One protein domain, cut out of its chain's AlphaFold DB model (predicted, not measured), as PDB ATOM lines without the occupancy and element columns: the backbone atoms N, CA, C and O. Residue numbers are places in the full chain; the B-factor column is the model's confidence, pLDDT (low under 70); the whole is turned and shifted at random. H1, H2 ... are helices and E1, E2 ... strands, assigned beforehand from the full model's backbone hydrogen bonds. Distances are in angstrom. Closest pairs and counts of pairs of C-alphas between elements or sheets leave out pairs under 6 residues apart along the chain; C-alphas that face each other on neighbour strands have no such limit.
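This is residues 2 to 68, 222 to 247 and 255 to 296 of the 402 residues of an uncharacterized protein of Candidatus Roizmanbacteria bacterium (UniProt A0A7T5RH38). A long rod is built on helix H1, with helix H3 side by side with its first part, running the opposite way, and the long strand E3 running beside residues 28 to 43 of H1. Beyond these, the small hairpin E1 and E2 and the short helix H2 make a head at the last end of H1, while residues 288 to 296 stick out at the other end of the rod. The printed part has 135 residues, with three named helices and four named strands in the order H1, E1, E2, H2, E3, E4, H3; E1 with E2 and E3 with E4 make two antiparallel sheets of two strands, and the class is mostly helix. The whole is extended, with a radius of gyration of the C-alphas of 26.9 A and spans of 98 by 31 by 25 A.

E3, residues 230 to 239, and E4, residues 245 to 247, form a hairpin, antiparallel at 128 degrees, with N 238 and O 247 2.8 A apart, within hydrogen-bond range. Residues 222 to 223 pair with residues 230 to 231 of E3, antiparallel. H1, residues 2 to 45, has 8 pairs of C-alphas within 8 A of E3, the closest those of Leu 35 and Leu 234, 6.6 A apart. H1 and H3, residues 256 to 293, touch, the closest C-alphas being those of Leu 16 and Leu 269, 6.6 A apart. They run opposite ways at a shallow tilt of 8 degrees. H2, residues 56 to 60, touches H1 at residues 42 to 45 alone, with the C-alphas of Asp 45 and Tyr 58 closest, 4.9 A apart. E1, residues 47 to 49, and E2, residues 52 to 54, form a hairpin, antiparallel at 152 degrees, with N 54 and O 47 2.8 A apart, within hydrogen-bond range. E1 and E3 are only just apart, their closest C-alphas 8.4 A from each other. In H1, H2 and H3 every O i to N i+4 pair is within hydrogen-bond range.

E3 is 28.6 A from first to last C-alpha, and E4 is 5.8 A. H1 is 65.5 A long, from C-alpha 2 at (0.663, 37.930, 91.911) to C-alpha 45 at (-6.582, -11.137, 49.184). H3 is 55.3 A long and ends with C-alpha 293 at (5.882, 41.236, 109.311). E1, E2 and H2 are each 6.5 A.

The C-alphas farthest apart, those of Asn 50 and Lys 296, are 98.6 A from each other. Residues 69 to 221 are not printed, and C-alphas 68 and 222 are 13.5 A apart across that cut. Residues 248 to 254 are not printed either, with 26.1 A between C-alphas 247 and 255. Of the links that are printed whole, H1 to E1, E1 to E2, E2 to H2 and E3 to E4 are tight. The mean pLDDT of the printed part is 87.5, and residue 2 and residues 292 to 296 are under 70.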
ATOM      1  N   LYS A   2       1.923  38.718  91.800       68.38
ATOM      2  CA  LYS A   2       0.663  37.930  91.911       68.38
ATOM      3  C   LYS A   2      -0.003  37.593  90.566       68.38
ATOM      4  O   LYS A   2      -0.320  36.441  90.312       68.38
ATOM      5  N   LYS A   3      -0.151  38.592  89.684       79.06
ATOM      6  CA  LYS A   3      -0.710  38.399  88.334       79.06
ATOM      7  C   LYS A   3       0.135  37.439  87.484       79.06
ATOM      8  O   LYS A   3      -0.419  36.620  86.775       79.06
ATOM      9  N   ILE A   4       1.463  37.504  87.611       81.56
ATOM     10  CA  ILE A   4       2.398  36.650  86.861       81.56
ATOM     11  C   ILE A   4       2.255  35.187  87.298       81.56
ATOM     12  O   ILE A   4       2.156  34.311  86.452       81.56
ATOM     13  N   LEU A   5       2.176  34.928  88.606       78.50
ATOM     14  CA  LEU A   5       2.010  33.574  89.145       78.50
ATOM     15  C   LEU A   5       0.677  32.934  88.731       78.50
ATOM     16  O   LEU A   5       0.647  31.761  88.372       78.50
ATOM     17  N   LEU A   6      -0.403  33.721  88.725       79.62
ATOM     18  CA  LEU A   6      -1.707  33.279  88.228       79.62
ATOM     19  C   LEU A   6      -1.645  32.925  86.733       79.62
ATOM     20  O   LEU A   6      -2.103  31.859  86.335       79.62
ATOM     21  N   ILE A   7      -1.049  33.798  85.915       86.25
ATOM     22  CA  ILE A   7      -0.909  33.582  84.468       86.25
ATOM     23  C   ILE A   7      -0.083  32.320  84.187       86.25
ATOM     24  O   ILE A   7      -0.503  31.489  83.389       86.25
ATOM     25  N   LEU A   8       1.047  32.135  84.874       84.38
ATOM     26  CA  LEU A   8       1.881  30.939  84.723       84.38
ATOM     27  C   LEU A   8       1.136  29.658  85.122       84.38
ATOM     28  O   LEU A   8       1.254  28.651  84.431       84.38
ATOM     29  N   SER A   9       0.332  29.698  86.190       80.06
ATOM     30  CA  SER A   9      -0.496  28.558  86.604       80.06
ATOM     31  C   SER A   9      -1.548  28.196  85.552       80.06
ATOM     32  O   SER A   9      -1.710  27.019  85.237       80.06
ATOM     33  N   LEU A  10      -2.215  29.191  84.961       85.56
ATOM     34  CA  LEU A  10      -3.189  28.972  83.888       85.56
ATOM     35  C   LEU A  10      -2.534  28.395  82.629       85.56
ATOM     36  O   LEU A  10      -3.052  27.437  82.059       85.56
ATOM     37  N   ILE A  11      -1.376  28.931  82.227       89.44
ATOM     38  CA  ILE A  11      -0.593  28.406  81.098       89.44
ATOM     39  C   ILE A  11      -0.197  26.950  81.356       89.44
ATOM     40  O   ILE A  11      -0.310  26.118  80.460       89.44
ATOM     41  N   PHE A  12       0.221  26.624  82.580       86.12
ATOM     42  CA  PHE A  12       0.597  25.264  82.949       86.12
ATOM     43  C   PHE A  12      -0.590  24.293  82.866       86.12
ATOM     44  O   PHE A  12      -0.478  23.255  82.224       86.12
ATOM     45  N   ILE A  13      -1.753  24.645  83.427       84.62
ATOM     46  CA  ILE A  13      -2.968  23.809  83.350       84.62
ATOM     47  C   ILE A  13      -3.405  23.603  81.894       84.62
ATOM     48  O   ILE A  13      -3.759  22.488  81.495       84.62
ATOM     49  N   PHE A  14      -3.347  24.663  81.084       89.56
ATOM     50  CA  PHE A  14      -3.644  24.582  79.658       89.56
ATOM     51  C   PHE A  14      -2.667  23.649  78.933       89.56
ATOM     52  O   PHE A  14      -3.098  22.787  78.170       89.56
ATOM     53  N   PHE A  15      -1.367  23.760  79.219       89.94
ATOM     54  CA  PHE A  15      -0.338  22.891  78.650       89.94
ATOM     55  C   PHE A  15      -0.553  21.414  79.011       89.94
ATOM     56  O   PHE A  15      -0.487  20.563  78.126       89.94
ATOM     57  N   LEU A  16      -0.871  21.101  80.275       87.81
ATOM     58  CA  LEU A  16      -1.175  19.726  80.700       87.81
ATOM     59  C   LEU A  16      -2.396  19.163  79.959       87.81
ATOM     60  O   LEU A  16      -2.366  18.030  79.481       87.81
ATOM     61  N   SER A  17      -3.449  19.972  79.821       88.19
ATOM     62  CA  SER A  17      -4.668  19.582  79.104       88.19
ATOM     63  C   SER A  17      -4.378  19.329  77.624       88.19
ATOM     64  O   SER A  17      -4.766  18.298  77.078       88.19
ATOM     65  N   LEU A  18      -3.635  20.235  76.981       92.69
ATOM     66  CA  LEU A  18      -3.226  20.102  75.585       92.69
ATOM     67  C   LEU A  18      -2.378  18.844  75.366       92.69
ATOM     68  O   LEU A  18      -2.589  18.130  74.390       92.69
ATOM     69  N   ASN A  19      -1.457  18.542  76.284       90.44
ATOM     70  CA  ASN A  19      -0.626  17.343  76.220       90.44
ATOM     71  C   ASN A  19      -1.464  16.059  76.313       90.44
ATOM     72  O   ASN A  19      -1.261  15.144  75.515       90.44
ATOM     73  N   TYR A  20      -2.448  16.017  77.219       91.94
ATOM     74  CA  TYR A  20      -3.384  14.896  77.329       91.94
ATOM     75  C   TYR A  20      -4.171  14.676  76.028       91.94
ATOM     76  O   TYR A  20      -4.188  13.564  75.496       91.94
ATOM     77  N   PHE A  21      -4.771  15.734  75.475       92.75
ATOM     78  CA  PHE A  21      -5.526  15.637  74.221       92.75
ATOM     79  C   PHE A  21      -4.639  15.250  73.035       92.75
ATOM     80  O   PHE A  21      -5.049  14.447  72.198       92.75
ATOM     81  N   TYR A  22      -3.411  15.767  72.979       93.62
ATOM     82  CA  TYR A  22      -2.438  15.393  71.959       93.62
ATOM     83  C   TYR A  22      -2.068  13.907  72.043       93.62
ATOM     84  O   TYR A  22      -2.077  13.212  71.026       93.62
ATOM     85  N   LEU A  23      -1.809  13.388  73.249       93.06
ATOM     86  CA  LEU A  23      -1.511  11.970  73.462       93.06
ATOM     87  C   LEU A  23      -2.689  11.081  73.041       93.06
ATOM     88  O   LEU A  23      -2.485  10.074  72.357       93.06
ATOM     89  N   GLN A  24      -3.917  11.461  73.407       92.88
ATOM     90  CA  GLN A  24      -5.127  10.750  72.999       92.88
ATOM     91  C   GLN A  24      -5.272  10.730  71.472       92.88
ATOM     92  O   GLN A  24      -5.473   9.665  70.888       92.88
ATOM     93  N   TYR A  25      -5.104  11.886  70.824       93.88
ATOM     94  CA  TYR A  25      -5.184  12.023  69.372       93.88
ATOM     95  C   TYR A  25      -4.154  11.148  68.647       93.88
ATOM     96  O   TYR A  25      -4.523  10.350  67.787       93.88
ATOM     97  N   ILE A  26      -2.873  11.235  69.025       94.44
ATOM     98  CA  ILE A  26      -1.800  10.432  68.416       94.44
ATOM     99  C   ILE A  26      -2.029   8.933  68.637       94.44
ATOM    100  O   ILE A  26      -1.798   8.134  67.727       94.44
ATOM    101  N   SER A  27      -2.520   8.542  69.816       93.38
ATOM    102  CA  SER A  27      -2.827   7.138  70.114       93.38
ATOM    103  C   SER A  27      -3.932   6.600  69.203       93.38
ATOM    104  O   SER A  27      -3.774   5.519  68.637       93.38
ATOM    105  N   TYR A  28      -5.017   7.355  69.003       94.06
ATOM    106  CA  TYR A  28      -6.104   6.948  68.105       94.06
ATOM    107  C   TYR A  28      -5.666   6.937  66.642       94.06
ATOM    108  O   TYR A  28      -5.937   5.963  65.944       94.06
ATOM    109  N   LEU A  29      -4.903   7.941  66.204       94.38
ATOM    110  CA  LEU A  29      -4.357   7.994  64.849       94.38
ATOM    111  C   LEU A  29      -3.455   6.784  64.551       94.38
ATOM    112  O   LEU A  29      -3.510   6.207  63.467       94.38
ATOM    113  N   ARG A  30      -2.644   6.350  65.525       94.56
ATOM    114  CA  ARG A  30      -1.797   5.157  65.387       94.56
ATOM    115  C   ARG A  30      -2.619   3.878  65.223       94.56
ATOM    116  O   ARG A  30      -2.244   3.033  64.409       94.56
ATOM    117  N   ILE A  31      -3.707   3.722  65.981       94.56
ATOM    118  CA  ILE A  31      -4.618   2.582  65.811       94.56
ATOM    119  C   ILE A  31      -5.254   2.637  64.431       94.56
ATOM    120  O   ILE A  31      -5.216   1.641  63.720       94.56
ATOM    121  N   GLU A  32      -5.802   3.786  64.043       94.94
ATOM    122  CA  GLU A  32      -6.479   3.949  62.761       94.94
ATOM    123  C   GLU A  32      -5.558   3.595  61.590       94.94
ATOM    124  O   GLU A  32      -5.940   2.803  60.734       94.94
ATOM    125  N   ASN A  33      -4.310   4.069  61.602       95.00
ATOM    126  CA  ASN A  33      -3.314   3.712  60.589       95.00
ATOM    127  C   ASN A  33      -3.028   2.199  60.549       95.00
ATOM    128  O   ASN A  33      -2.840   1.627  59.475       95.00
ATOM    129  N   ASN A  34      -3.005   1.532  61.707       93.44
ATOM    130  CA  ASN A  34      -2.847   0.077  61.777       93.44
ATOM    131  C   ASN A  34      -4.084  -0.645  61.213       93.44
ATOM    132  O   ASN A  34      -3.946  -1.572  60.420       93.44
ATOM    133  N   LEU A  35      -5.293  -0.193  61.555       94.38
ATOM    134  CA  LEU A  35      -6.534  -0.727  60.990       94.38
ATOM    135  C   LEU A  35      -6.571  -0.552  59.466       94.38
ATOM    136  O   LEU A  35      -6.833  -1.522  58.765       94.38
ATOM    137  N   GLN A  36      -6.215   0.626  58.947       94.62
ATOM    138  CA  GLN A  36      -6.111   0.878  57.505       94.62
ATOM    139  C   GLN A  36      -5.120  -0.070  56.822       94.62
ATOM    140  O   GLN A  36      -5.398  -0.562  55.730       94.62
ATOM    141  N   LYS A  37      -3.966  -0.337  57.446       93.25
ATOM    142  CA  LYS A  37      -2.984  -1.294  56.919       93.25
ATOM    143  C   LYS A  37      -3.571  -2.708  56.838       93.25
ATOM    144  O   LYS A  37      -3.428  -3.346  55.802       93.25
ATOM    145  N   ASN A  38      -4.252  -3.158  57.892       92.88
ATOM    146  CA  ASN A  38      -4.869  -4.487  57.927       92.88
ATOM    147  C   ASN A  38      -5.997  -4.616  56.898       92.88
ATOM    148  O   ASN A  38      -6.054  -5.614  56.192       92.88
ATOM    149  N   ILE A  39      -6.853  -3.594  56.758       93.38
ATOM    150  CA  ILE A  39      -7.889  -3.599  55.718       93.38
ATOM    151  C   ILE A  39      -7.250  -3.703  54.332       93.38
ATOM    152  O   ILE A  39      -7.684  -4.523  53.534       93.38
ATOM    153  N   LYS A  40      -6.206  -2.917  54.036       92.56
ATOM    154  CA  LYS A  40      -5.531  -2.973  52.727       92.56
ATOM    155  C   LYS A  40      -4.981  -4.362  52.400       92.56
ATOM    156  O   LYS A  40      -5.043  -4.750  51.242       92.56
ATOM    157  N   GLN A  41      -4.460  -5.075  53.397       90.56
ATOM    158  CA  GLN A  41      -3.994  -6.453  53.239       90.56
ATOM    159  C   GLN A  41      -5.165  -7.408  52.965       90.56
ATOM    160  O   GLN A  41      -5.159  -8.115  51.968       90.56
ATOM    161  N   ILE A  42      -6.232  -7.350  53.765       92.00
ATOM    162  CA  ILE A  42      -7.411  -8.205  53.546       92.00
ATOM    163  C   ILE A  42      -8.035  -7.935  52.164       92.00
ATOM    164  O   ILE A  42      -8.397  -8.857  51.439       92.00
ATOM    165  N   LEU A  43      -8.118  -6.665  51.758       91.56
ATOM    166  CA  LEU A  43      -8.629  -6.273  50.444       91.56
ATOM    167  C   LEU A  43      -7.740  -6.728  49.282       91.56
ATOM    168  O   LEU A  43      -8.260  -6.872  48.179       91.56
ATOM    169  N   SER A  44      -6.432  -6.940  49.476       90.25
ATOM    170  CA  SER A  44      -5.590  -7.506  48.413       90.25
ATOM    171  C   SER A  44      -5.838  -8.999  48.194       90.25
ATOM    172  O   SER A  44      -5.601  -9.494  47.090       90.25
ATOM    173  N   ASP A  45      -6.358  -9.690  49.210       89.81
ATOM    174  CA  ASP A  45      -6.582 -11.137  49.184       89.81
ATOM    175  C   ASP A  45      -8.014 -11.512  48.781       89.81
ATOM    176  O   ASP A  45      -8.262 -12.629  48.321       89.81
ATOM    177  N   ILE A  46      -8.957 -10.576  48.902       89.62
ATOM    178  CA  ILE A  46     -10.338 -10.741  48.451       89.62
ATOM    179  C   ILE A  46     -10.486 -10.187  47.038       89.62
ATOM    180  O   ILE A  46     -10.283  -8.999  46.787       89.62
ATOM    181  N   LYS A  47     -10.902 -11.042  46.104       88.06
ATOM    182  CA  LYS A  47     -11.114 -10.665  44.703       88.06
ATOM    183  C   LYS A  47     -12.590 -10.716  44.342       88.06
ATOM    184  O   LYS A  47     -13.342 -11.561  44.820       88.06
ATOM    185  N   TYR A  48     -12.985  -9.827  43.438       88.31
ATOM    186  CA  TYR A  48     -14.299  -9.857  42.814       88.31
ATOM    187  C   TYR A  48     -14.170  -9.668  41.307       88.31
ATOM    188  O   TYR A  48     -13.815  -8.592  40.820       88.31
ATOM    189  N   GLU A  49     -14.445 -10.732  40.560       83.38
ATOM    190  CA  GLU A  49     -14.328 -10.750  39.106       83.38
ATOM    191  C   GLU A  49     -15.550 -11.423  38.489       83.38
ATOM    192  O   GLU A  49     -16.027 -12.449  38.970       83.38
ATOM    193  N   ASN A  50     -16.077 -10.843  37.407       82.31
ATOM    194  CA  ASN A  50     -17.204 -11.400  36.650       82.31
ATOM    195  C   ASN A  50     -18.437 -11.735  37.516       82.31
ATOM    196  O   ASN A  50     -19.115 -12.737  37.290       82.31
ATOM    197  N   GLY A  51     -18.721 -10.905  38.524       80.69
ATOM    198  CA  GLY A  51     -19.868 -11.092  39.414       80.69
ATOM    199  C   GLY A  51     -19.674 -12.156  40.500       80.69
ATOM    200  O   GLY A  51     -20.648 -12.537  41.147       80.69
ATOM    201  N   LYS A  52     -18.450 -12.665  40.679       84.88
ATOM    202  CA  LYS A  52     -18.125 -13.712  41.649       84.88
ATOM    203  C   LYS A  52     -17.066 -13.231  42.624       84.88
ATOM    204  O   LYS A  52     -16.073 -12.624  42.227       84.88
ATOM    205  N   TRP A  53     -17.284 -13.555  43.889       88.69
ATOM    206  CA  TRP A  53     -16.294 -13.392  44.940       88.69
ATOM    207  C   TRP A  53     -15.334 -14.581  44.943       88.69
ATOM    208  O   TRP A  53     -15.769 -15.726  44.818       88.69
ATOM    209  N   ASP A  54     -14.052 -14.294  45.126       86.94
ATOM    210  CA  ASP A  54     -13.007 -15.268  45.417       86.94
ATOM    211  C   ASP A  54     -12.296 -14.841  46.705       86.94
ATOM    212  O   ASP A  54     -11.643 -13.798  46.770       86.94
ATOM    213  N   THR A  55     -12.481 -15.648  47.747       86.69
ATOM    214  CA  THR A  55     -11.936 -15.440  49.095       86.69
ATOM    215  C   THR A  55     -10.856 -16.469  49.433       86.69
ATOM    216  O   THR A  55     -10.492 -16.621  50.596       86.69
ATOM    217  N   THR A  56     -10.356 -17.211  48.440       83.56
ATOM    218  CA  THR A  56      -9.445 -18.346  48.661       83.56
ATOM    219  C   THR A  56      -8.132 -17.906  49.303       83.56
ATOM    220  O   THR A  56      -7.692 -18.519  50.272       83.56
ATOM    221  N   LEU A  57      -7.525 -16.826  48.796       85.56
ATOM    222  CA  LEU A  57      -6.270 -16.294  49.341       85.56
ATOM    223  C   LEU A  57      -6.452 -15.769  50.765       85.56
ATOM    224  O   LEU A  57      -5.611 -16.037  51.613       85.56
ATOM    225  N   TYR A  58      -7.577 -15.105  51.042       87.62
ATOM    226  CA  TYR A  58      -7.899 -14.596  52.375       87.62
ATOM    227  C   TYR A  58      -7.911 -15.716  53.429       87.62
ATOM    228  O   TYR A  58      -7.248 -15.604  54.456       87.62
ATOM    229  N   PHE A  59      -8.583 -16.839  53.152       80.25
ATOM    230  CA  PHE A  59      -8.622 -17.974  54.084       80.25
ATOM    231  C   PHE A  59      -7.288 -18.731  54.201       80.25
ATOM    232  O   PHE A  59      -7.106 -19.513  55.133       80.25
ATOM    233  N   GLN A  60      -6.352 -18.512  53.274       82.50
ATOM    234  CA  GLN A  60      -5.001 -19.077  53.320       82.50
ATOM    235  C   GLN A  60      -3.981 -18.131  53.976       82.50
ATOM    236  O   GLN A  60      -2.888 -18.581  54.333       82.50
ATOM    237  N   ASP A  61      -4.304 -16.843  54.157       80.50
ATOM    238  CA  ASP A  61      -3.372 -15.875  54.734       80.50
ATOM    239  C   ASP A  61      -3.258 -16.028  56.256       80.50
ATOM    240  O   ASP A  61      -4.104 -15.591  57.041       80.50
ATOM    241  N   THR A  62      -2.128 -16.593  56.680       74.00
ATOM    242  CA  THR A  62      -1.731 -16.714  58.092       74.00
ATOM    243  C   THR A  62      -1.482 -15.374  58.796       74.00
ATOM    244  O   THR A  62      -1.399 -15.346  60.023       74.00
ATOM    245  N   ASN A  63      -1.359 -14.270  58.053       76.62
ATOM    246  CA  ASN A  63      -1.132 -12.931  58.603       76.62
ATOM    247  C   ASN A  63      -2.426 -12.134  58.818       76.62
ATOM    248  O   ASN A  63      -2.361 -10.979  59.255       76.62
ATOM    249  N   THR A  64      -3.591 -12.715  58.522       74.69
ATOM    250  CA  THR A  64      -4.885 -12.090  58.804       74.69
ATOM    251  C   THR A  64      -5.027 -11.860  60.316       74.69
ATOM    252  O   THR A  64      -4.724 -12.756  61.109       74.69
ATOM    253  N   PRO A  65      -5.472 -10.670  60.769       73.19
ATOM    254  CA  PRO A  65      -5.571 -10.333  62.190       73.19
ATOM    255  C   PRO A  65      -6.790 -10.996  62.853       73.19
ATOM    256  O   PRO A  65      -7.738 -10.328  63.267       73.19
ATOM    257  N   PHE A  66      -6.756 -12.324  62.966       72.56
ATOM    258  CA  PHE A  66      -7.807 -13.151  63.569       72.56
ATOM    259  C   PHE A  66      -8.018 -12.890  65.074       72.56
ATOM    260  O   PHE A  66      -8.948 -13.426  65.673       72.56
ATOM    261  N   ASP A  67      -7.177 -12.063  65.703       83.06
ATOM    262  CA  ASP A  67      -7.279 -11.627  67.100       83.06
ATOM    263  C   ASP A  67      -8.192 -10.403  67.301       83.06
ATOM    264  O   ASP A  67      -8.500 -10.031  68.436       83.06
ATOM    265  N   LYS A  68      -8.627  -9.757  66.213       89.94
ATOM    266  CA  LYS A  68      -9.442  -8.534  66.250       89.94
ATOM    267  C   LYS A  68     -10.887  -8.798  65.834       89.94
ATOM    268  O   LYS A  68     -11.139  -9.724  65.064       89.94
ATOM    269  N   ILE A 222     -17.047   2.246  69.139       95.00
ATOM    270  CA  ILE A 222     -18.128   1.286  69.358       95.00
ATOM    271  C   ILE A 222     -17.982   0.748  70.776       95.00
ATOM    272  O   ILE A 222     -16.868   0.484  71.225       95.00
ATOM    273  N   ILE A 223     -19.098   0.614  71.485       96.12
ATOM    274  CA  ILE A 223     -19.122   0.103  72.855       96.12
ATOM    275  C   ILE A 223     -19.769  -1.275  72.830       96.12
ATOM    276  O   ILE A 223     -20.897  -1.420  72.354       96.12
ATOM    277  N   ASP A 224     -19.067  -2.271  73.363       94.94
ATOM    278  CA  ASP A 224     -19.643  -3.588  73.603       94.94
ATOM    279  C   ASP A 224     -20.726  -3.480  74.686       94.94
ATOM    280  O   ASP A 224     -20.456  -3.109  75.831       94.94
ATOM    281  N   LYS A 225     -21.973  -3.805  74.335       92.62
ATOM    282  CA  LYS A 225     -23.125  -3.657  75.242       92.62
ATOM    283  C   LYS A 225     -23.105  -4.619  76.435       92.62
ATOM    284  O   LYS A 225     -23.880  -4.414  77.368       92.62
ATOM    285  N   LYS A 226     -22.287  -5.673  76.405       89.06
ATOM    286  CA  LYS A 226     -22.169  -6.675  77.473       89.06
ATOM    287  C   LYS A 226     -21.015  -6.348  78.416       89.06
ATOM    288  O   LYS A 226     -21.203  -6.406  79.628       89.06
ATOM    289  N   THR A 227     -19.838  -6.016  77.885       91.81
ATOM    290  CA  THR A 227     -18.623  -5.781  78.688       91.81
ATOM    291  C   THR A 227     -18.373  -4.306  79.001       91.81
ATOM    292  O   THR A 227     -17.613  -4.000  79.918       91.81
ATOM    293  N   GLY A 228     -18.993  -3.385  78.256       94.00
ATOM    294  CA  GLY A 228     -18.710  -1.951  78.327       94.00
ATOM    295  C   GLY A 228     -17.358  -1.567  77.719       94.00
ATOM    296  O   GLY A 228     -16.904  -0.440  77.900       94.00
ATOM    297  N   GLU A 229     -16.684  -2.489  77.030       95.06
ATOM    298  CA  GLU A 229     -15.394  -2.228  76.403       95.06
ATOM    299  C   GLU A 229     -15.546  -1.329  75.172       95.06
ATOM    300  O   GLU A 229     -16.455  -1.498  74.359       95.06
ATOM    301  N   HIS A 230     -14.642  -0.359  75.042       95.31
ATOM    302  CA  HIS A 230     -14.613   0.565  73.915       95.31
ATOM    303  C   HIS A 230     -13.672   0.043  72.833       95.31
ATOM    304  O   HIS A 230     -12.531  -0.330  73.115       95.31
ATOM    305  N   PHE A 231     -14.118   0.119  71.589       96.69
ATOM    306  CA  PHE A 231     -13.362  -0.242  70.398       96.69
ATOM    307  C   PHE A 231     -13.286   0.954  69.460       96.69
ATOM    308  O   PHE A 231     -14.258   1.693  69.333       96.69
ATOM    309  N   LEU A 232     -12.159   1.135  68.776       96.69
ATOM    310  CA  LEU A 232     -12.084   2.008  67.606       96.69
ATOM    311  C   LEU A 232     -12.287   1.140  66.369       96.69
ATOM    312  O   LEU A 232     -11.496   0.228  66.135       96.69
ATOM    313  N   ALA A 233     -13.342   1.412  65.612       96.25
ATOM    314  CA  ALA A 233     -13.693   0.694  64.397       96.25
ATOM    315  C   ALA A 233     -13.439   1.554  63.163       96.25
ATOM    316  O   ALA A 233     -13.671   2.767  63.177       96.25
ATOM    317  N   LEU A 234     -12.980   0.903  62.103       95.38
ATOM    318  CA  LEU A 234     -12.804   1.478  60.782       95.38
ATOM    319  C   LEU A 234     -13.583   0.637  59.774       95.38
ATOM    320  O   LEU A 234     -13.380  -0.574  59.693       95.38
ATOM    321  N   SER A 235     -14.422   1.313  59.001       95.00
ATOM    322  CA  SER A 235     -15.270   0.720  57.972       95.00
ATOM    323  C   SER A 235     -14.794   1.206  56.605       95.00
ATOM    324  O   SER A 235     -14.523   2.397  56.437       95.00
ATOM    325  N   GLN A 236     -14.658   0.299  55.639       93.94
ATOM    326  CA  GLN A 236     -14.312   0.636  54.258       93.94
ATOM    327  C   GLN A 236     -15.178  -0.158  53.275       93.94
ATOM    328  O   GLN A 236     -15.391  -1.356  53.480       93.94
ATOM    329  N   PRO A 237     -15.682   0.479  52.203       94.06
ATOM    330  CA  PRO A 237     -16.379  -0.237  51.148       94.06
ATOM    331  C   PRO A 237     -15.399  -1.116  50.366       94.06
ATOM    332  O   PRO A 237     -14.264  -0.723  50.094       94.06
ATOM    333  N   ILE A 238     -15.865  -2.296  49.969       93.56
ATOM    334  CA  ILE A 238     -15.189  -3.156  49.001       93.56
ATOM    335  C   ILE A 238     -15.723  -2.771  47.626       93.56
ATOM    336  O   ILE A 238     -16.940  -2.762  47.416       93.56
ATOM    337  N   LEU A 239     -14.819  -2.430  46.711       92.19
ATOM    338  CA  LEU A 239     -15.156  -1.919  45.386       92.19
ATOM    339  C   LEU A 239     -14.780  -2.932  44.304       92.19
ATOM    340  O   LEU A 239     -13.739  -3.583  44.392       92.19
ATOM    341  N   ASP A 240     -15.616  -3.050  43.275       90.19
ATOM    342  CA  ASP A 240     -15.267  -3.793  42.064       90.19
ATOM    343  C   ASP A 240     -14.319  -2.986  41.148       90.19
ATOM    344  O   ASP A 240     -13.978  -1.828  41.406       90.19
ATOM    345  N   LYS A 241     -13.911  -3.589  40.023       88.31
ATOM    346  CA  LYS A 241     -13.067  -2.932  39.002       88.31
ATOM    347  C   LYS A 241     -13.697  -1.659  38.411       88.31
ATOM    348  O   LYS A 241     -12.970  -0.816  37.892       88.31
ATOM    349  N   ASN A 242     -15.018  -1.518  38.501       90.56
ATOM    350  CA  ASN A 242     -15.791  -0.383  38.002       90.56
ATOM    351  C   ASN A 242     -16.106   0.648  39.105       90.56
ATOM    352  O   ASN A 242     -16.892   1.560  38.859       90.56
ATOM    353  N   GLN A 243     -15.504   0.526  40.296       90.19
ATOM    354  CA  GLN A 243     -15.750   1.377  41.472       90.19
ATOM    355  C   GLN A 243     -17.162   1.253  42.075       90.19
ATOM    356  O   GLN A 243     -17.571   2.094  42.878       90.19
ATOM    357  N   ASN A 244     -17.911   0.197  41.747       91.88
ATOM    358  CA  ASN A 244     -19.182  -0.092  42.404       91.88
ATOM    359  C   ASN A 244     -18.932  -0.738  43.764       91.88
ATOM    360  O   ASN A 244     -18.094  -1.629  43.897       91.88
ATOM    361  N   THR A 245     -19.705  -0.333  44.770       92.31
ATOM    362  CA  THR A 245     -19.682  -0.986  46.080       92.31
ATOM    363  C   THR A 245     -20.325  -2.362  45.989       92.31
ATOM    364  O   THR A 245     -21.503  -2.479  45.665       92.31
ATOM    365  N   ILE A 246     -19.547  -3.389  46.307       93.00
ATOM    366  CA  ILE A 246     -19.982  -4.791  46.307       93.00
ATOM    367  C   ILE A 246     -20.069  -5.364  47.720       93.00
ATOM    368  O   ILE A 246     -20.745  -6.362  47.941       93.00
ATOM    369  N   GLY A 247     -19.427  -4.728  48.695       93.56
ATOM    370  CA  GLY A 247     -19.443  -5.165  50.082       93.56
ATOM    371  C   GLY A 247     -18.833  -4.137  51.015       93.56
ATOM    372  O   GLY A 247     -18.518  -3.016  50.615       93.56
ATOM    373  N   LEU A 255      -9.739  -0.462  72.727       95.12
ATOM    374  CA  LEU A 255      -9.142   0.713  73.352       95.12
ATOM    375  C   LEU A 255      -8.748   0.460  74.807       95.12
ATOM    376  O   LEU A 255      -8.251   1.380  75.447       95.12
ATOM    377  N   LYS A 256      -8.926  -0.752  75.347       93.50
ATOM    378  CA  LYS A 256      -8.690  -1.062  76.768       93.50
ATOM    379  C   LYS A 256      -7.299  -0.640  77.241       93.50
ATOM    380  O   LYS A 256      -7.181   0.106  78.211       93.50
ATOM    381  N   ASN A 257      -6.256  -1.053  76.522       90.25
ATOM    382  CA  ASN A 257      -4.870  -0.743  76.889       90.25
ATOM    383  C   ASN A 257      -4.580   0.761  76.803       90.25
ATOM    384  O   ASN A 257      -3.960   1.328  77.697       90.25
ATOM    385  N   ILE A 258      -5.069   1.426  75.756       92.38
ATOM    386  CA  ILE A 258      -4.849   2.864  75.560       92.38
ATOM    387  C   ILE A 258      -5.630   3.673  76.585       92.38
ATOM    388  O   ILE A 258      -5.083   4.603  77.159       92.38
ATOM    389  N   ASN A 259      -6.872   3.300  76.875       91.44
ATOM    390  CA  ASN A 259      -7.675   3.946  77.903       91.44
ATOM    391  C   ASN A 259      -7.048   3.769  79.291       91.44
ATOM    392  O   ASN A 259      -7.121   4.699  80.088       91.44
ATOM    393  N   SER A 260      -6.392   2.635  79.568       91.81
ATOM    394  CA  SER A 260      -5.595   2.465  80.791       91.81
ATOM    395  C   SER A 260      -4.428   3.450  80.834       91.81
ATOM    396  O   SER A 260      -4.315   4.207  81.789       91.81
ATOM    397  N   ILE A 261      -3.622   3.521  79.770       91.25
ATOM    398  CA  ILE A 261      -2.478   4.447  79.688       91.25
ATOM    399  C   ILE A 261      -2.935   5.909  79.802       91.25
ATOM    400  O   ILE A 261      -2.326   6.701  80.515       91.25
ATOM    401  N   LEU A 262      -4.021   6.281  79.121       92.25
ATOM    402  CA  LEU A 262      -4.592   7.626  79.191       92.25
ATOM    403  C   LEU A 262      -5.119   7.935  80.593       92.25
ATOM    404  O   LEU A 262      -4.941   9.052  81.073       92.25
ATOM    405  N   LYS A 263      -5.735   6.960  81.269       92.19
ATOM    406  CA  LYS A 263      -6.173   7.111  82.657       92.19
ATOM    407  C   LYS A 263      -4.981   7.347  83.585       92.19
ATOM    408  O   LYS A 263      -5.010   8.318  84.333       92.19
ATOM    409  N   ASP A 264      -3.937   6.530  83.487       91.38
ATOM    410  CA  ASP A 264      -2.729   6.669  84.308       91.38
ATOM    411  C   ASP A 264      -2.057   8.030  84.068       91.38
ATOM    412  O   ASP A 264      -1.699   8.735  85.013       91.38
ATOM    413  N   GLN A 265      -1.973   8.456  82.803       90.62
ATOM    414  CA  GLN A 265      -1.453   9.772  82.443       90.62
ATOM    415  C   GLN A 265      -2.316  10.899  83.017       90.62
ATOM    416  O   GLN A 265      -1.787  11.858  83.571       90.62
ATOM    417  N   ARG A 266      -3.644  10.809  82.909       91.44
ATOM    418  CA  ARG A 266      -4.561  11.797  83.490       91.44
ATOM    419  C   ARG A 266      -4.369  11.893  85.001       91.44
ATOM    420  O   ARG A 266      -4.276  12.999  85.526       91.44
ATOM    421  N   ASP A 267      -4.300  10.759  85.684       91.62
ATOM    422  CA  ASP A 267      -4.162  10.706  87.138       91.62
ATOM    423  C   ASP A 267      -2.798  11.294  87.569       91.62
ATOM    424  O   ASP A 267      -2.738  12.098  88.504       91.62
ATOM    425  N   PHE A 268      -1.727  11.030  86.811       90.38
ATOM    426  CA  PHE A 268      -0.424  11.685  86.983       90.38
ATOM    427  C   PHE A 268      -0.479  13.207  86.761       90.38
ATOM    428  O   PHE A 268       0.085  13.975  87.548       90.38
ATOM    429  N   LEU A 269      -1.165  13.675  85.713       89.50
ATOM    430  CA  LEU A 269      -1.323  15.107  85.423       89.50
ATOM    431  C   LEU A 269      -2.116  15.821  86.527       89.50
ATOM    432  O   LEU A 269      -1.753  16.925  86.928       89.50
ATOM    433  N   ILE A 270      -3.160  15.183  87.066       89.00
ATOM    434  CA  ILE A 270      -3.933  15.707  88.203       89.00
ATOM    435  C   ILE A 270      -3.049  15.797  89.450       89.00
ATOM    436  O   ILE A 270      -3.039  16.832  90.122       89.00
ATOM    437  N   PHE A 271      -2.286  14.746  89.755       90.75
ATOM    438  CA  PHE A 271      -1.402  14.717  90.919       90.75
ATOM    439  C   PHE A 271      -0.300  15.784  90.832       90.75
ATOM    440  O   PHE A 271      -0.147  16.607  91.738       90.75
ATOM    441  N   SER A 272       0.427  15.826  89.714       87.50
ATOM    442  CA  SER A 272       1.487  16.815  89.475       87.50
ATOM    443  C   SER A 272       0.942  18.248  89.434       87.50
ATOM    444  O   SER A 272       1.514  19.142  90.061       87.50
ATOM    445  N   GLY A 273      -0.208  18.469  88.788       86.50
ATOM    446  CA  GLY A 273      -0.909  19.754  88.787       86.50
ATOM    447  C   GLY A 273      -1.296  20.221  90.191       86.50
ATOM    448  O   GLY A 273      -1.091  21.387  90.535       86.50
ATOM    449  N   SER A 274      -1.778  19.302  91.031       87.19
ATOM    450  CA  SER A 274      -2.137  19.588  92.425       87.19
ATOM    451  C   SER A 274      -0.919  19.992  93.258       87.19
ATOM    452  O   SER A 274      -0.985  20.971  94.002       87.19
ATOM    453  N   LEU A 275       0.218  19.306  93.096       89.06
ATOM    454  CA  LEU A 275       1.467  19.660  93.783       89.06
ATOM    455  C   LEU A 275       1.961  21.063  93.408       89.06
ATOM    456  O   LEU A 275       2.344  21.837  94.288       89.06
ATOM    457  N   VAL A 276       1.909  21.418  92.120       86.56
ATOM    458  CA  VAL A 276       2.294  22.761  91.651       86.56
ATOM    459  C   VAL A 276       1.372  23.828  92.244       86.56
ATOM    460  O   VAL A 276       1.855  24.858  92.717       86.56
ATOM    461  N   LEU A 277       0.060  23.583  92.285       85.44
ATOM    462  CA  LEU A 277      -0.906  24.502  92.895       85.44
ATOM    463  C   LEU A 277      -0.656  24.697  94.397       85.44
ATOM    464  O   LEU A 277      -0.677  25.835  94.870       85.44
ATOM    465  N   ILE A 278      -0.361  23.622  95.135       89.25
ATOM    466  CA  ILE A 278      -0.008  23.691  96.561       89.25
ATOM    467  C   ILE A 278       1.265  24.521  96.759       89.25
ATOM    468  O   ILE A 278       1.287  25.422  97.598       89.25
ATOM    469  N   PHE A 279       2.308  24.274  95.962       87.62
ATOM    470  CA  PHE A 279       3.558  25.030  96.044       87.62
ATOM    471  C   PHE A 279       3.345  26.527  95.776       87.62
ATOM    472  O   PHE A 279       3.837  27.380  96.517       87.62
ATOM    473  N   ILE A 280       2.546  26.856  94.757       85.19
ATOM    474  CA  ILE A 280       2.143  28.229  94.438       85.19
ATOM    475  C   ILE A 280       1.405  28.875  95.616       85.19
ATOM    476  O   ILE A 280       1.702  30.018  95.974       85.19
ATOM    477  N   LEU A 281       0.472  28.153  96.242       86.56
ATOM    478  CA  LEU A 281      -0.287  28.642  97.390       86.56
ATOM    479  C   LEU A 281       0.634  28.945  98.581       86.56
ATOM    480  O   LEU A 281       0.552  30.033  99.156       86.56
ATOM    481  N   ILE A 282       1.557  28.033  98.901       89.50
ATOM    482  CA  ILE A 282       2.562  28.216  99.960       89.50
ATOM    483  C   ILE A 282       3.413  29.458  99.679       89.50
ATOM    484  O   ILE A 282       3.604  30.291 100.566       89.50
ATOM    485  N   LEU A 283       3.881  29.629  98.441       86.44
ATOM    486  CA  LEU A 283       4.694  30.779  98.047       86.44
ATOM    487  C   LEU A 283       3.920  32.098  98.196       86.44
ATOM    488  O   LEU A 283       4.457  33.083  98.705       86.44
ATOM    489  N   ILE A 284       2.643  32.119  97.803       85.00
ATOM    490  CA  ILE A 284       1.761  33.276  97.990       85.00
ATOM    491  C   ILE A 284       1.630  33.607  99.482       85.00
ATOM    492  O   ILE A 284       1.853  34.761  99.857       85.00
ATOM    493  N   VAL A 285       1.320  32.620 100.330       86.88
ATOM    494  CA  VAL A 285       1.194  32.796 101.787       86.88
ATOM    495  C   VAL A 285       2.496  33.324 102.390       86.88
ATOM    496  O   VAL A 285       2.462  34.291 103.147       86.88
ATOM    497  N   TYR A 286       3.643  32.765 102.000       86.69
ATOM    498  CA  TYR A 286       4.965  33.212 102.447       86.69
ATOM    499  C   TYR A 286       5.257  34.677 102.076       86.69
ATOM    500  O   TYR A 286       5.753  35.458 102.888       86.69
ATOM    501  N   ILE A 287       4.911  35.093 100.854       83.94
ATOM    502  CA  ILE A 287       5.072  36.488 100.419       83.94
ATOM    503  C   ILE A 287       4.167  37.424 101.235       83.94
ATOM    504  O   ILE A 287       4.577  38.538 101.578       83.94
ATOM    505  N   TYR A 288       2.937  37.002 101.545       79.88
ATOM    506  CA  TYR A 288       2.018  37.790 102.369       79.88
ATOM    507  C   TYR A 288       2.481  37.891 103.823       79.88
ATOM    508  O   TYR A 288       2.463  38.992 104.373       79.88
ATOM    509  N   SER A 289       2.939  36.794 104.429       78.50
ATOM    510  CA  SER A 289       3.413  36.801 105.816       78.50
ATOM    511  C   SER A 289       4.628  37.713 105.987       78.50
ATOM    512  O   SER A 289       4.644  38.528 106.909       78.50
ATOM    513  N   LYS A 290       5.583  37.699 105.044       75.06
ATOM    514  CA  LYS A 290       6.704  38.655 105.046       75.06
ATOM    515  C   LYS A 290       6.259  40.110 104.903       75.06
ATOM    516  O   LYS A 290       6.822  40.977 105.564       75.06
ATOM    517  N   LYS A 291       5.257  40.402 104.066       70.12
ATOM    518  CA  LYS A 291       4.714  41.768 103.943       70.12
ATOM    519  C   LYS A 291       4.051  42.252 105.229       70.12
ATOM    520  O   LYS A 291       4.215  43.416 105.569       70.12
ATOM    521  N   ILE A 292       3.327  41.378 105.927       62.12
ATOM    522  CA  ILE A 292       2.687  41.708 107.206       62.12
ATOM    523  C   ILE A 292       3.751  41.931 108.287       62.12
ATOM    524  O   ILE A 292       3.690  42.924 109.000       62.12
ATOM    525  N   GLN A 293       4.778  41.079 108.354       57.88
ATOM    526  CA  GLN A 293       5.882  41.236 109.311       57.88
ATOM    527  C   GLN A 293       6.737  42.492 109.065       57.88
ATOM    528  O   GLN A 293       7.343  43.007 110.001       57.88
ATOM    529  N   ALA A 294       6.780  43.008 107.833       58.06
ATOM    530  CA  ALA A 294       7.467  44.262 107.519       58.06
ATOM    531  C   ALA A 294       6.743  45.515 108.058       58.06
ATOM    532  O   ALA A 294       7.361  46.574 108.152       58.06
ATOM    533  N   ILE A 295       5.463  45.418 108.443       56.50
ATOM    534  CA  ILE A 295       4.722  46.501 109.104       56.50
ATOM    535  C   ILE A 295       4.945  46.363 110.615       56.50
ATOM    536  O   ILE A 295       4.146  45.771 111.338       56.50
ATOM    537  N   LYS A 296       6.079  46.871 111.108       58.72
ATOM    538  CA  LYS A 296       6.369  46.903 112.546       58.72
ATOM    539  C   LYS A 296       5.746  48.164 113.146       58.72
ATOM    540  O   LYS A 296       6.319  49.244 113.033       58.72
TER     541      LYS A 296